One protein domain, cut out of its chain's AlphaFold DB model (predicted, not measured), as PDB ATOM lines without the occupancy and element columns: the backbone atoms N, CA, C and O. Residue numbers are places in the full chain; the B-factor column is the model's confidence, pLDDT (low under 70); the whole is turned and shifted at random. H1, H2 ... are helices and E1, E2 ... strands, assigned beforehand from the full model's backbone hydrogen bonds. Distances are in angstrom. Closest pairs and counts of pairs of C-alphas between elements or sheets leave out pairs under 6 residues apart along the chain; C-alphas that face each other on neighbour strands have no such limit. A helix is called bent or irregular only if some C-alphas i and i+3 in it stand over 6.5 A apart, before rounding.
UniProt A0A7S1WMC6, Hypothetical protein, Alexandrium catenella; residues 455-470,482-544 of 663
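This is residues 455 to 470 and 482 to 544 of the 663 residues of the protein "Hypothetical protein" of Alexandrium catenella (UniProt A0A7S1WMC6). A twisted four-stranded sheet has H1 and H2 over one face, residues 455 to 470 over the other. Printed are 79 residues with H1, H2, then E1 to E4, an antiparallel meander in that order. The mixed-class whole is compact, radius of gyration of the C-alphas 12.5 A, spans 33 by 29 by 21 A.

E1 is residues 506 to 509, E2 515 to 521, E3 524 to 530 and E4 537 to 543, ending at C-alpha (305.677, -80.028, 35.298). H1, 486 to 490, begins at C-alpha (298.608, -87.816, 36.130); H2, 492 to 501, is irregular: C-alphas 494 and 497 are 7.3 A apart.

In hairpin E2 and E3, N 519 and O 526 are within hydrogen-bond range, 2.8 A. H2 runs across the strands, H1 is over E4; their heights over the sheet are 9.6 A and 7.5 A. H2 has 2 of 6 O i to N i+4 pairs in range and 4 of 7 to N i+3.

Across the cut, C-alphas 470 and 482 are 20.3 A apart; no printed residue is under pLDDT 70.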
ATOM      1  N   PHE A 455     312.708 -89.525  28.285       96.50
ATOM      2  CA  PHE A 455     312.816 -89.063  26.906       96.50
ATOM      3  C   PHE A 455     313.275 -87.604  26.851       96.50
ATOM      4  O   PHE A 455     312.643 -86.708  27.427       96.50
ATOM      5  N   ALA A 456     314.350 -87.382  26.096       94.69
ATOM      6  CA  ALA A 456     314.931 -86.081  25.821       94.69
ATOM      7  C   ALA A 456     314.779 -85.745  24.333       94.69
ATOM      8  O   ALA A 456     315.182 -86.515  23.469       94.69
ATOM      9  N   MET A 457     314.244 -84.561  24.021       94.50
ATOM     10  CA  MET A 457     314.015 -84.131  22.631       94.50
ATOM     11  C   MET A 457     315.301 -84.090  21.787       94.50
ATOM     12  O   MET A 457     315.250 -84.359  20.591       94.50
ATOM     13  N   ASP A 458     316.442 -83.759  22.403       91.94
ATOM     14  CA  ASP A 458     317.740 -83.672  21.719       91.94
ATOM     15  C   ASP A 458     318.426 -85.046  21.566       91.94
ATOM     16  O   ASP A 458     319.256 -85.236  20.676       91.94
ATOM     17  N   GLU A 459     318.051 -86.020  22.400       93.50
ATOM     18  CA  GLU A 459     318.571 -87.387  22.387       93.50
ATOM     19  C   GLU A 459     317.410 -88.380  22.571       93.50
ATOM     20  O   GLU A 459     317.234 -88.952  23.647       93.50
ATOM     21  N   PRO A 460     316.586 -88.582  21.525       95.12
ATOM     22  CA  PRO A 460     315.350 -89.361  21.632       95.12
ATOM     23  C   PRO A 460     315.595 -90.848  21.932       95.12
ATOM     24  O   PRO A 460     314.690 -91.540  22.382       95.12
ATOM     25  N   GLY A 461     316.814 -91.345  21.703       94.75
ATOM     26  CA  GLY A 461     317.196 -92.735  21.938       94.75
ATOM     27  C   GLY A 461     317.022 -93.641  20.708       94.75
ATOM     28  O   GLY A 461     316.574 -93.199  19.652       94.75
ATOM     29  N   PRO A 462     317.399 -94.928  20.821       95.44
ATOM     30  CA  PRO A 462     317.479 -95.858  19.689       95.44
ATOM     31  C   PRO A 462     316.122 -96.378  19.190       95.44
ATOM     32  O   PRO A 462     316.083 -97.067  18.178       95.44
ATOM     33  N   LEU A 463     315.024 -96.095  19.900       95.38
ATOM     34  CA  LEU A 463     313.666 -96.495  19.497       95.38
ATOM     35  C   LEU A 463     313.064 -95.576  18.419       95.38
ATOM     36  O   LEU A 463     311.967 -95.849  17.924       95.38
ATOM     37  N   PHE A 464     313.759 -94.490  18.077       96.25
ATOM     38  CA  PHE A 464     313.319 -93.476  17.124       96.25
ATOM     39  C   PHE A 464     314.297 -93.356  15.950       96.25
ATOM     40  O   PHE A 464     315.474 -93.705  16.107       96.25
ATOM     41  N   PRO A 465     313.843 -92.815  14.803       93.88
ATOM     42  CA  PRO A 465     314.719 -92.526  13.677       93.88
ATOM     43  C   PRO A 465     315.949 -91.718  14.104       93.88
ATOM     44  O   PRO A 465     315.835 -90.723  14.826       93.88
ATOM     45  N   SER A 466     317.132 -92.081  13.605       86.25
ATOM     46  CA  SER A 466     318.373 -91.343  13.888       86.25
ATOM     47  C   SER A 466     318.304 -89.879  13.439       86.25
ATOM     48  O   SER A 466     318.917 -89.016  14.063       86.25
ATOM     49  N   SER A 467     317.484 -89.584  12.424       88.44
ATOM     50  CA  SER A 467     317.194 -88.235  11.920       88.44
ATOM     51  C   SER A 467     316.491 -87.320  12.932       88.44
ATOM     52  O   SER A 467     316.406 -86.108  12.722       88.44
ATOM     53  N   TRP A 468     315.962 -87.867  14.031       93.12
ATOM     54  CA  TRP A 468     315.389 -87.074  15.117       93.12
ATOM     55  C   TRP A 468     316.443 -86.530  16.073       93.12
ATOM     56  O   TRP A 468     316.164 -85.560  16.777       93.12
ATOM     57  N   LYS A 469     317.637 -87.133  16.105       89.88
ATOM     58  CA  LYS A 469     318.736 -86.634  16.922       89.88
ATOM     59  C   LYS A 469     319.139 -85.264  16.394       89.88
ATOM     60  O   LYS A 469     319.471 -85.105  15.220       89.88
ATOM     61  N   ASN A 470     319.093 -84.266  17.266       81.69
ATOM     62  CA  ASN A 470     319.483 -82.923  16.887       81.69
ATOM     63  C   ASN A 470     320.997 -82.909  16.641       81.69
ATOM     64  O   ASN A 470     321.781 -83.174  17.552       81.69
ATOM     65  N   LEU A 482     311.684 -83.251  35.285       94.75
ATOM     66  CA  LEU A 482     310.273 -83.316  34.927       94.75
ATOM     67  C   LEU A 482     309.504 -84.079  36.007       94.75
ATOM     68  O   LEU A 482     309.883 -85.186  36.379       94.75
ATOM     69  N   HIS A 483     308.391 -83.521  36.475       94.12
ATOM     70  CA  HIS A 483     307.515 -84.163  37.453       94.12
ATOM     71  C   HIS A 483     306.212 -84.601  36.787       94.12
ATOM     72  O   HIS A 483     305.492 -83.775  36.234       94.12
ATOM     73  N   ALA A 484     305.897 -85.898  36.817       95.44
ATOM     74  CA  ALA A 484     304.682 -86.426  36.192       95.44
ATOM     75  C   ALA A 484     303.415 -85.880  36.866       95.44
ATOM     76  O   ALA A 484     303.321 -85.859  38.093       95.44
ATOM     77  N   ARG A 485     302.433 -85.494  36.046       95.00
ATOM     78  CA  ARG A 485     301.143 -84.936  36.462       95.00
ATOM     79  C   ARG A 485     299.969 -85.774  35.941       95.00
ATOM     80  O   ARG A 485     299.336 -85.421  34.942       95.00
ATOM     81  N   PRO A 486     299.693 -86.936  36.563       95.69
ATOM     82  CA  PRO A 486     298.608 -87.816  36.130       95.69
ATOM     83  C   PRO A 486     297.219 -87.183  36.305       95.69
ATOM     84  O   PRO A 486     296.299 -87.529  35.571       95.69
ATOM     85  N   ASP A 487     297.082 -86.242  37.235       93.19
ATOM     86  CA  ASP A 487     295.891 -85.431  37.475       93.19
ATOM     87  C   ASP A 487     295.536 -84.566  36.252       93.19
ATOM     88  O   ASP A 487     294.431 -84.679  35.726       93.19
ATOM     89  N   TYR A 488     296.504 -83.833  35.692       94.00
ATOM     90  CA  TYR A 488     296.310 -83.090  34.442       94.00
ATOM     91  C   TYR A 488     296.065 -84.011  33.240       94.00
ATOM     92  O   TYR A 488     295.276 -83.686  32.355       94.00
ATOM     93  N   LYS A 489     296.695 -85.193  33.202       96.00
ATOM     94  CA  LYS A 489     296.414 -86.192  32.156       96.00
ATOM     95  C   LYS A 489     294.961 -86.686  32.212       96.00
ATOM     96  O   LYS A 489     294.364 -86.907  31.160       96.00
ATOM     97  N   ALA A 490     294.388 -86.863  33.404       95.25
ATOM     98  CA  ALA A 490     292.985 -87.253  33.560       95.25
ATOM     99  C   ALA A 490     292.020 -86.164  33.052       95.25
ATOM    100  O   ALA A 490     290.943 -86.483  32.550       95.25
ATOM    101  N   GLU A 491     292.435 -84.896  33.107       93.06
ATOM    102  CA  GLU A 491     291.695 -83.736  32.600       93.06
ATOM    103  C   GLU A 491     292.128 -83.316  31.178       93.06
ATOM    104  O   GLU A 491     292.014 -82.151  30.808       93.06
ATOM    105  N   ALA A 492     292.580 -84.257  30.335       94.56
ATOM    106  CA  ALA A 492     293.164 -83.979  29.012       94.56
ATOM    107  C   ALA A 492     292.354 -83.025  28.107       94.56
ATOM    108  O   ALA A 492     292.938 -82.287  27.314       94.56
ATOM    109  N   SER A 493     291.021 -83.011  28.226       93.00
ATOM    110  CA  SER A 493     290.143 -82.125  27.451       93.00
ATOM    111  C   SER A 493     290.374 -80.635  27.723       93.00
ATOM    112  O   SER A 493     290.059 -79.813  26.865       93.00
ATOM    113  N   MET A 494     290.963 -80.268  28.867       91.38
ATOM    114  CA  MET A 494     291.320 -78.878  29.166       91.38
ATOM    115  C   MET A 494     292.393 -78.327  28.216       91.38
ATOM    116  O   MET A 494     292.491 -77.116  28.030       91.38
ATOM    117  N   PHE A 495     293.185 -79.208  27.593       94.44
ATOM    118  CA  PHE A 495     294.236 -78.822  26.657       94.44
ATOM    119  C   PHE A 495     293.733 -78.677  25.215       94.44
ATOM    120  O   PHE A 495     294.478 -78.155  24.390       94.44
ATOM    121  N   ASP A 496     292.496 -79.073  24.884       93.62
ATOM    122  CA  ASP A 496     292.005 -79.107  23.493       93.62
ATOM    123  C   ASP A 496     292.129 -77.741  22.781       93.62
ATOM    124  O   ASP A 496     292.458 -77.696  21.595       93.62
ATOM    125  N   ASP A 497     291.904 -76.623  23.478       90.44
ATOM    126  CA  ASP A 497     292.042 -75.275  22.900       90.44
ATOM    127  C   ASP A 497     293.492 -74.763  22.925       90.44
ATOM    128  O   ASP A 497     293.939 -74.076  21.997       90.44
ATOM    129  N   ALA A 498     294.259 -75.138  23.950       92.19
ATOM    130  CA  ALA A 498     295.667 -74.774  24.070       92.19
ATOM    131  C   ALA A 498     296.524 -75.473  23.000       92.19
ATOM    132  O   ALA A 498     297.342 -74.822  22.353       92.19
ATOM    133  N   LEU A 499     296.291 -76.764  22.738       95.56
ATOM    134  CA  LEU A 499     297.002 -77.543  21.714       95.56
ATOM    135  C   LEU A 499     296.729 -77.030  20.293       95.56
ATOM    136  O   LEU A 499     297.623 -77.063  19.452       95.56
ATOM    137  N   LYS A 500     295.522 -76.513  20.022       95.25
ATOM    138  CA  LYS A 500     295.172 -75.910  18.720       95.25
ATOM    139  C   LYS A 500     295.841 -74.558  18.480       95.25
ATOM    140  O   LYS A 500     296.067 -74.190  17.332       95.25
ATOM    141  N   SER A 501     296.084 -73.796  19.544       92.56
ATOM    142  CA  SER A 501     296.622 -72.431  19.466       92.56
ATOM    143  C   SER A 501     298.137 -72.357  19.674       92.56
ATOM    144  O   SER A 501     298.752 -71.354  19.313       92.56
ATOM    145  N   THR A 502     298.745 -73.411  20.218       94.81
ATOM    146  CA  THR A 502     300.176 -73.467  20.539       94.81
ATOM    147  C   THR A 502     300.940 -74.248  19.476       94.81
ATOM    148  O   THR A 502     300.521 -75.323  19.059       94.81
ATOM    149  N   VAL A 503     302.102 -73.740  19.061       96.06
ATOM    150  CA  VAL A 503     303.019 -74.478  18.178       96.06
ATOM    151  C   VAL A 503     303.839 -75.464  19.023       96.06
ATOM    152  O   VAL A 503     304.434 -75.040  20.018       96.06
ATOM    153  N   PRO A 504     303.889 -76.762  18.671       97.50
ATOM    154  CA  PRO A 504     304.697 -77.730  19.404       97.50
ATOM    155  C   PRO A 504     306.194 -77.395  19.298       97.50
ATOM    156  O   PRO A 504     306.685 -77.001  18.242       97.50
ATOM    157  N   VAL A 505     306.934 -77.580  20.394       95.81
ATOM    158  CA  VAL A 505     308.401 -77.406  20.425       95.81
ATOM    159  C   VAL A 505     309.144 -78.617  19.863       95.81
ATOM    160  O   VAL A 505     310.318 -78.521  19.518       95.81
ATOM    161  N   PHE A 506     308.454 -79.750  19.772       96.38
ATOM    162  CA  PHE A 506     308.915 -80.969  19.132       96.38
ATOM    163  C   PHE A 506     307.748 -81.559  18.361       96.38
ATOM    164  O   PHE A 506     306.668 -81.716  18.925       96.38
ATOM    165  N   ASP A 507     307.964 -81.869  17.091       97.50
ATOM    166  CA  ASP A 507     306.936 -82.402  16.209       97.50
ATOM    167  C   ASP A 507     307.592 -83.274  15.150       97.50
ATOM    168  O   ASP A 507     308.283 -82.781  14.252       97.50
ATOM    169  N   LYS A 508     307.458 -84.585  15.320       96.69
ATOM    170  CA  LYS A 508     308.110 -85.569  14.465       96.69
ATOM    171  C   LYS A 508     307.188 -86.754  14.209       96.69
ATOM    172  O   LYS A 508     306.358 -87.099  15.048       96.69
ATOM    173  N   THR A 509     307.366 -87.396  13.061       95.75
ATOM    174  CA  THR A 509     306.620 -88.594  12.658       95.75
ATOM    175  C   THR A 509     307.587 -89.761  12.561       95.75
ATOM    176  O   THR A 509     308.678 -89.601  12.005       95.75
ATOM    177  N   ALA A 510     307.249 -90.882  13.194       95.00
ATOM    178  CA  ALA A 510     308.056 -92.095  13.117       95.00
ATOM    179  C   ALA A 510     307.750 -92.852  11.816       95.00
ATOM    180  O   ALA A 510     306.848 -92.472  11.068       95.00
ATOM    181  N   GLU A 511     308.505 -93.911  11.536       90.25
ATOM    182  CA  GLU A 511     308.362 -94.688  10.299       90.25
ATOM    183  C   GLU A 511     306.961 -95.290  10.170       90.25
ATOM    184  O   GLU A 511     306.468 -95.413   9.061       90.25
ATOM    185  N   ASP A 512     306.312 -95.585  11.304       90.19
ATOM    186  CA  ASP A 512     304.953 -96.130  11.414       90.19
ATOM    187  C   ASP A 512     303.823 -95.105  11.166       90.19
ATOM    188  O   ASP A 512     302.646 -95.401  11.372       90.19
ATOM    189  N   GLY A 513     304.173 -93.869  10.793       92.44
ATOM    190  CA  GLY A 513     303.227 -92.771  10.605       92.44
ATOM    191  C   GLY A 513     302.701 -92.152  11.907       92.44
ATOM    192  O   GLY A 513     301.949 -91.173  11.855       92.44
ATOM    193  N   THR A 514     303.094 -92.660  13.081       95.69
ATOM    194  CA  THR A 514     302.696 -92.079  14.368       95.69
ATOM    195  C   THR A 514     303.408 -90.749  14.569       95.69
ATOM    196  O   THR A 514     304.638 -90.658  14.522       95.69
ATOM    197  N   ARG A 515     302.631 -89.695  14.817       97.56
ATOM    198  CA  ARG A 515     303.144 -88.349  15.077       97.56
ATOM    199  C   ARG A 515     303.274 -88.116  16.577       97.56
ATOM    200  O   ARG A 515     302.309 -88.284  17.322       97.56
ATOM    201  N   PHE A 516     304.454 -87.692  17.003       98.31
ATOM    202  CA  PHE A 516     304.830 -87.441  18.388       98.31
ATOM    203  C   PHE A 516     305.086 -85.951  18.571       98.31
ATOM    204  O   PHE A 516     305.893 -85.361  17.844       98.31
ATOM    205  N   ARG A 517     304.391 -85.331  19.526       98.31
ATOM    206  CA  ARG A 517     304.451 -83.886  19.742       98.31
ATOM    207  C   ARG A 517     304.669 -83.525  21.203       98.31
ATOM    208  O   ARG A 517     304.104 -84.145  22.100       98.31
ATOM    209  N   VAL A 518     305.497 -82.511  21.436       98.06
ATOM    210  CA  VAL A 518     305.730 -81.928  22.763       98.06
ATOM    211  C   VAL A 518     305.353 -80.457  22.713       98.06
ATOM    212  O   VAL A 518     305.874 -79.698  21.896       98.06
ATOM    213  N   TYR A 519     304.464 -80.049  23.607       97.62
ATOM    214  CA  TYR A 519     304.013 -78.675  23.775       97.62
ATOM    215  C   TYR A 519     304.535 -78.126  25.097       97.62
ATOM    216  O   TYR A 519     304.534 -78.827  26.107       97.62
ATOM    217  N   LYS A 520     304.946 -76.857  25.098       95.75
ATOM    218  CA  LYS A 520     305.258 -76.116  26.324       95.75
ATOM    219  C   LYS A 520     304.166 -75.090  26.574       95.75
ATOM    220  O   LYS A 520     304.053 -74.124  25.825       95.75
ATOM    221  N   ILE A 521     303.372 -75.319  27.613       95.00
ATOM    222  CA  ILE A 521     302.244 -74.469  27.995       95.00
ATOM    223  C   ILE A 521     302.528 -73.975  29.412       95.00
ATOM    224  O   ILE A 521     302.330 -74.693  30.388       95.00
ATOM    225  N   GLY A 522     303.085 -72.767  29.517       92.25
ATOM    226  CA  GLY A 522     303.559 -72.234  30.793       92.25
ATOM    227  C   GLY A 522     304.667 -73.094  31.401       92.25
ATOM    228  O   GLY A 522     305.733 -73.246  30.804       92.25
ATOM    229  N   SER A 523     304.418 -73.642  32.591       93.06
ATOM    230  CA  SER A 523     305.322 -74.565  33.288       93.06
ATOM    231  C   SER A 523     305.099 -76.036  32.947       93.06
ATOM    232  O   SER A 523     305.874 -76.880  33.408       93.06
ATOM    233  N   LEU A 524     304.094 -76.347  32.127       95.69
ATOM    234  CA  LEU A 524     303.764 -77.707  31.737       95.69
ATOM    235  C   LEU A 524     304.410 -78.096  30.406       95.69
ATOM    236  O   LEU A 524     304.415 -77.340  29.432       95.69
ATOM    237  N   GLU A 525     304.904 -79.326  30.366       96.88
ATOM    238  CA  GLU A 525     305.262 -80.051  29.160       96.88
ATOM    239  C   GLU A 525     304.172 -81.089  28.877       96.88
ATOM    240  O   GLU A 525     303.985 -82.042  29.635       96.88
ATOM    241  N   VAL A 526     303.433 -80.897  27.788       97.75
ATOM    242  CA  VAL A 526     302.348 -81.790  27.369       97.75
ATOM    243  C   VAL A 526     302.830 -82.611  26.186       97.75
ATOM    244  O   VAL A 526     303.176 -82.060  25.140       97.75
ATOM    245  N   ARG A 527     302.858 -83.934  26.348       98.38
ATOM    246  CA  ARG A 527     303.267 -84.877  25.307       98.38
ATOM    247  C   ARG A 527     302.051 -85.553  24.709       98.38
ATOM    248  O   ARG A 527     301.254 -86.169  25.423       98.38
ATOM    249  N   THR A 528     301.926 -85.455  23.395       98.56
ATOM    250  CA  THR A 528     300.812 -86.018  22.644       98.56
ATOM    251  C   THR A 528     301.308 -86.996  21.591       98.56
ATOM    252  O   THR A 528     302.415 -86.886  21.056       98.56
ATOM    253  N   THR A 529     300.468 -87.981  21.309       98.38
ATOM    254  CA  THR A 529     300.671 -88.944  20.229       98.38
ATOM    255  C   THR A 529     299.450 -88.932  19.331       98.38
ATOM    256  O   THR A 529     298.315 -88.841  19.804       98.38
ATOM    257  N   GLN A 530     299.672 -89.050  18.031       97.69
ATOM    258  CA  GLN A 530     298.611 -89.168  17.051       97.69
ATOM    259  C   GLN A 530     298.945 -90.319  16.109       97.69
ATOM    260  O   GLN A 530     299.822 -90.192  15.256       97.69
ATOM    261  N   ALA A 531     298.220 -91.426  16.266       95.25
ATOM    262  CA  ALA A 531     298.185 -92.461  15.246       95.25
ATOM    263  C   ALA A 531     297.555 -91.896  13.969       95.25
ATOM    264  O   ALA A 531     296.756 -90.954  13.996       95.25
ATOM    265  N   GLN A 532     297.910 -92.472  12.834       88.38
ATOM    266  CA  GLN A 532     297.474 -91.959  11.552       88.38
ATOM    267  C   GLN A 532     295.954 -91.988  11.376       88.38
ATOM    268  O   GLN A 532     295.295 -92.978  11.675       88.38
ATOM    269  N   GLY A 533     295.392 -90.864  10.924       89.12
ATOM    270  CA  GLY A 533     293.943 -90.688  10.797       89.12
ATOM    271  C   GLY A 533     293.186 -90.628  12.133       89.12
ATOM    272  O   GLY A 533     291.982 -90.380  12.132       89.12
ATOM    273  N   ALA A 534     293.860 -90.811  13.272       95.12
ATOM    274  CA  ALA A 534     293.252 -90.733  14.592       95.12
ATOM    275  C   ALA A 534     293.258 -89.296  15.140       95.12
ATOM    276  O   ALA A 534     294.019 -88.423  14.699       95.12
ATOM    277  N   LYS A 535     292.411 -89.044  16.148       96.81
ATOM    278  CA  LYS A 535     292.489 -87.812  16.944       96.81
ATOM    279  C   LYS A 535     293.809 -87.824  17.722       96.81
ATOM    280  O   LYS A 535     294.225 -88.860  18.228       96.81
ATOM    281  N   GLU A 536     294.453 -86.670  17.819       97.94
ATOM    282  CA  GLU A 536     295.569 -86.473  18.740       97.94
ATOM    283  C   GLU A 536     295.135 -86.727  20.190       97.94
ATOM    284  O   GLU A 536     294.070 -86.273  20.616       97.94
ATOM    285  N   VAL A 537     295.970 -87.446  20.943       97.88
ATOM    286  CA  VAL A 537     295.704 -87.817  22.336       97.88
ATOM    287  C   VAL A 537     296.845 -87.343  23.228       97.88
ATOM    288  O   VAL A 537     298.017 -87.554  22.919       97.88
ATOM    289  N   VAL A 538     296.501 -86.734  24.367       98.25
ATOM    290  CA  VAL A 538     297.460 -86.410  25.433       98.25
ATOM    291  C   VAL A 538     297.908 -87.701  26.113       98.25
ATOM    292  O   VAL A 538     297.134 -88.363  26.804       98.25
ATOM    293  N   GLY A 539     299.172 -88.068  25.911       98.00
ATOM    294  CA  GLY A 539     299.753 -89.283  26.471       98.00
ATOM    295  C   GLY A 539     300.405 -89.061  27.835       98.00
ATOM    296  O   GLY A 539     300.338 -89.945  28.692       98.00
ATOM    297  N   ALA A 540     301.003 -87.890  28.068       98.12
ATOM    298  CA  ALA A 540     301.633 -87.534  29.337       98.12
ATOM    299  C   ALA A 540     301.656 -86.016  29.548       98.12
ATOM    300  O   ALA A 540     301.718 -85.245  28.592       98.12
ATOM    301  N   VAL A 541     301.629 -85.604  30.814       97.38
ATOM    302  CA  VAL A 541     301.801 -84.212  31.232       97.38
ATOM    303  C   VAL A 541     302.866 -84.181  32.318       97.38
ATOM    304  O   VAL A 541     302.817 -84.975  33.263       97.38
ATOM    305  N   PHE A 542     303.826 -83.276  32.177       96.38
ATOM    306  CA  PHE A 542     304.890 -83.055  33.143       96.38
ATOM    307  C   PHE A 542     304.924 -81.598  33.580       96.38
ATOM    308  O   PHE A 542     304.711 -80.706  32.767       96.38
ATOM    309  N   SER A 543     305.253 -81.348  34.842       94.69
ATOM    310  CA  SER A 543     305.677 -80.028  35.298       94.69
ATOM    311  C   SER A 543     307.191 -79.911  35.161       94.69
ATOM    312  O   SER A 543     307.931 -80.818  35.545       94.69
ATOM    313  N   THR A 544     307.656 -78.796  34.608       93.06
ATOM    314  CA  THR A 544     309.088 -78.478  34.458       93.06
ATOM    315  C   THR A 544     309.706 -77.893  35.730       93.06
ATOM    316  O   THR A 544     310.900 -77.592  35.770       93.06
TER     317      THR A 544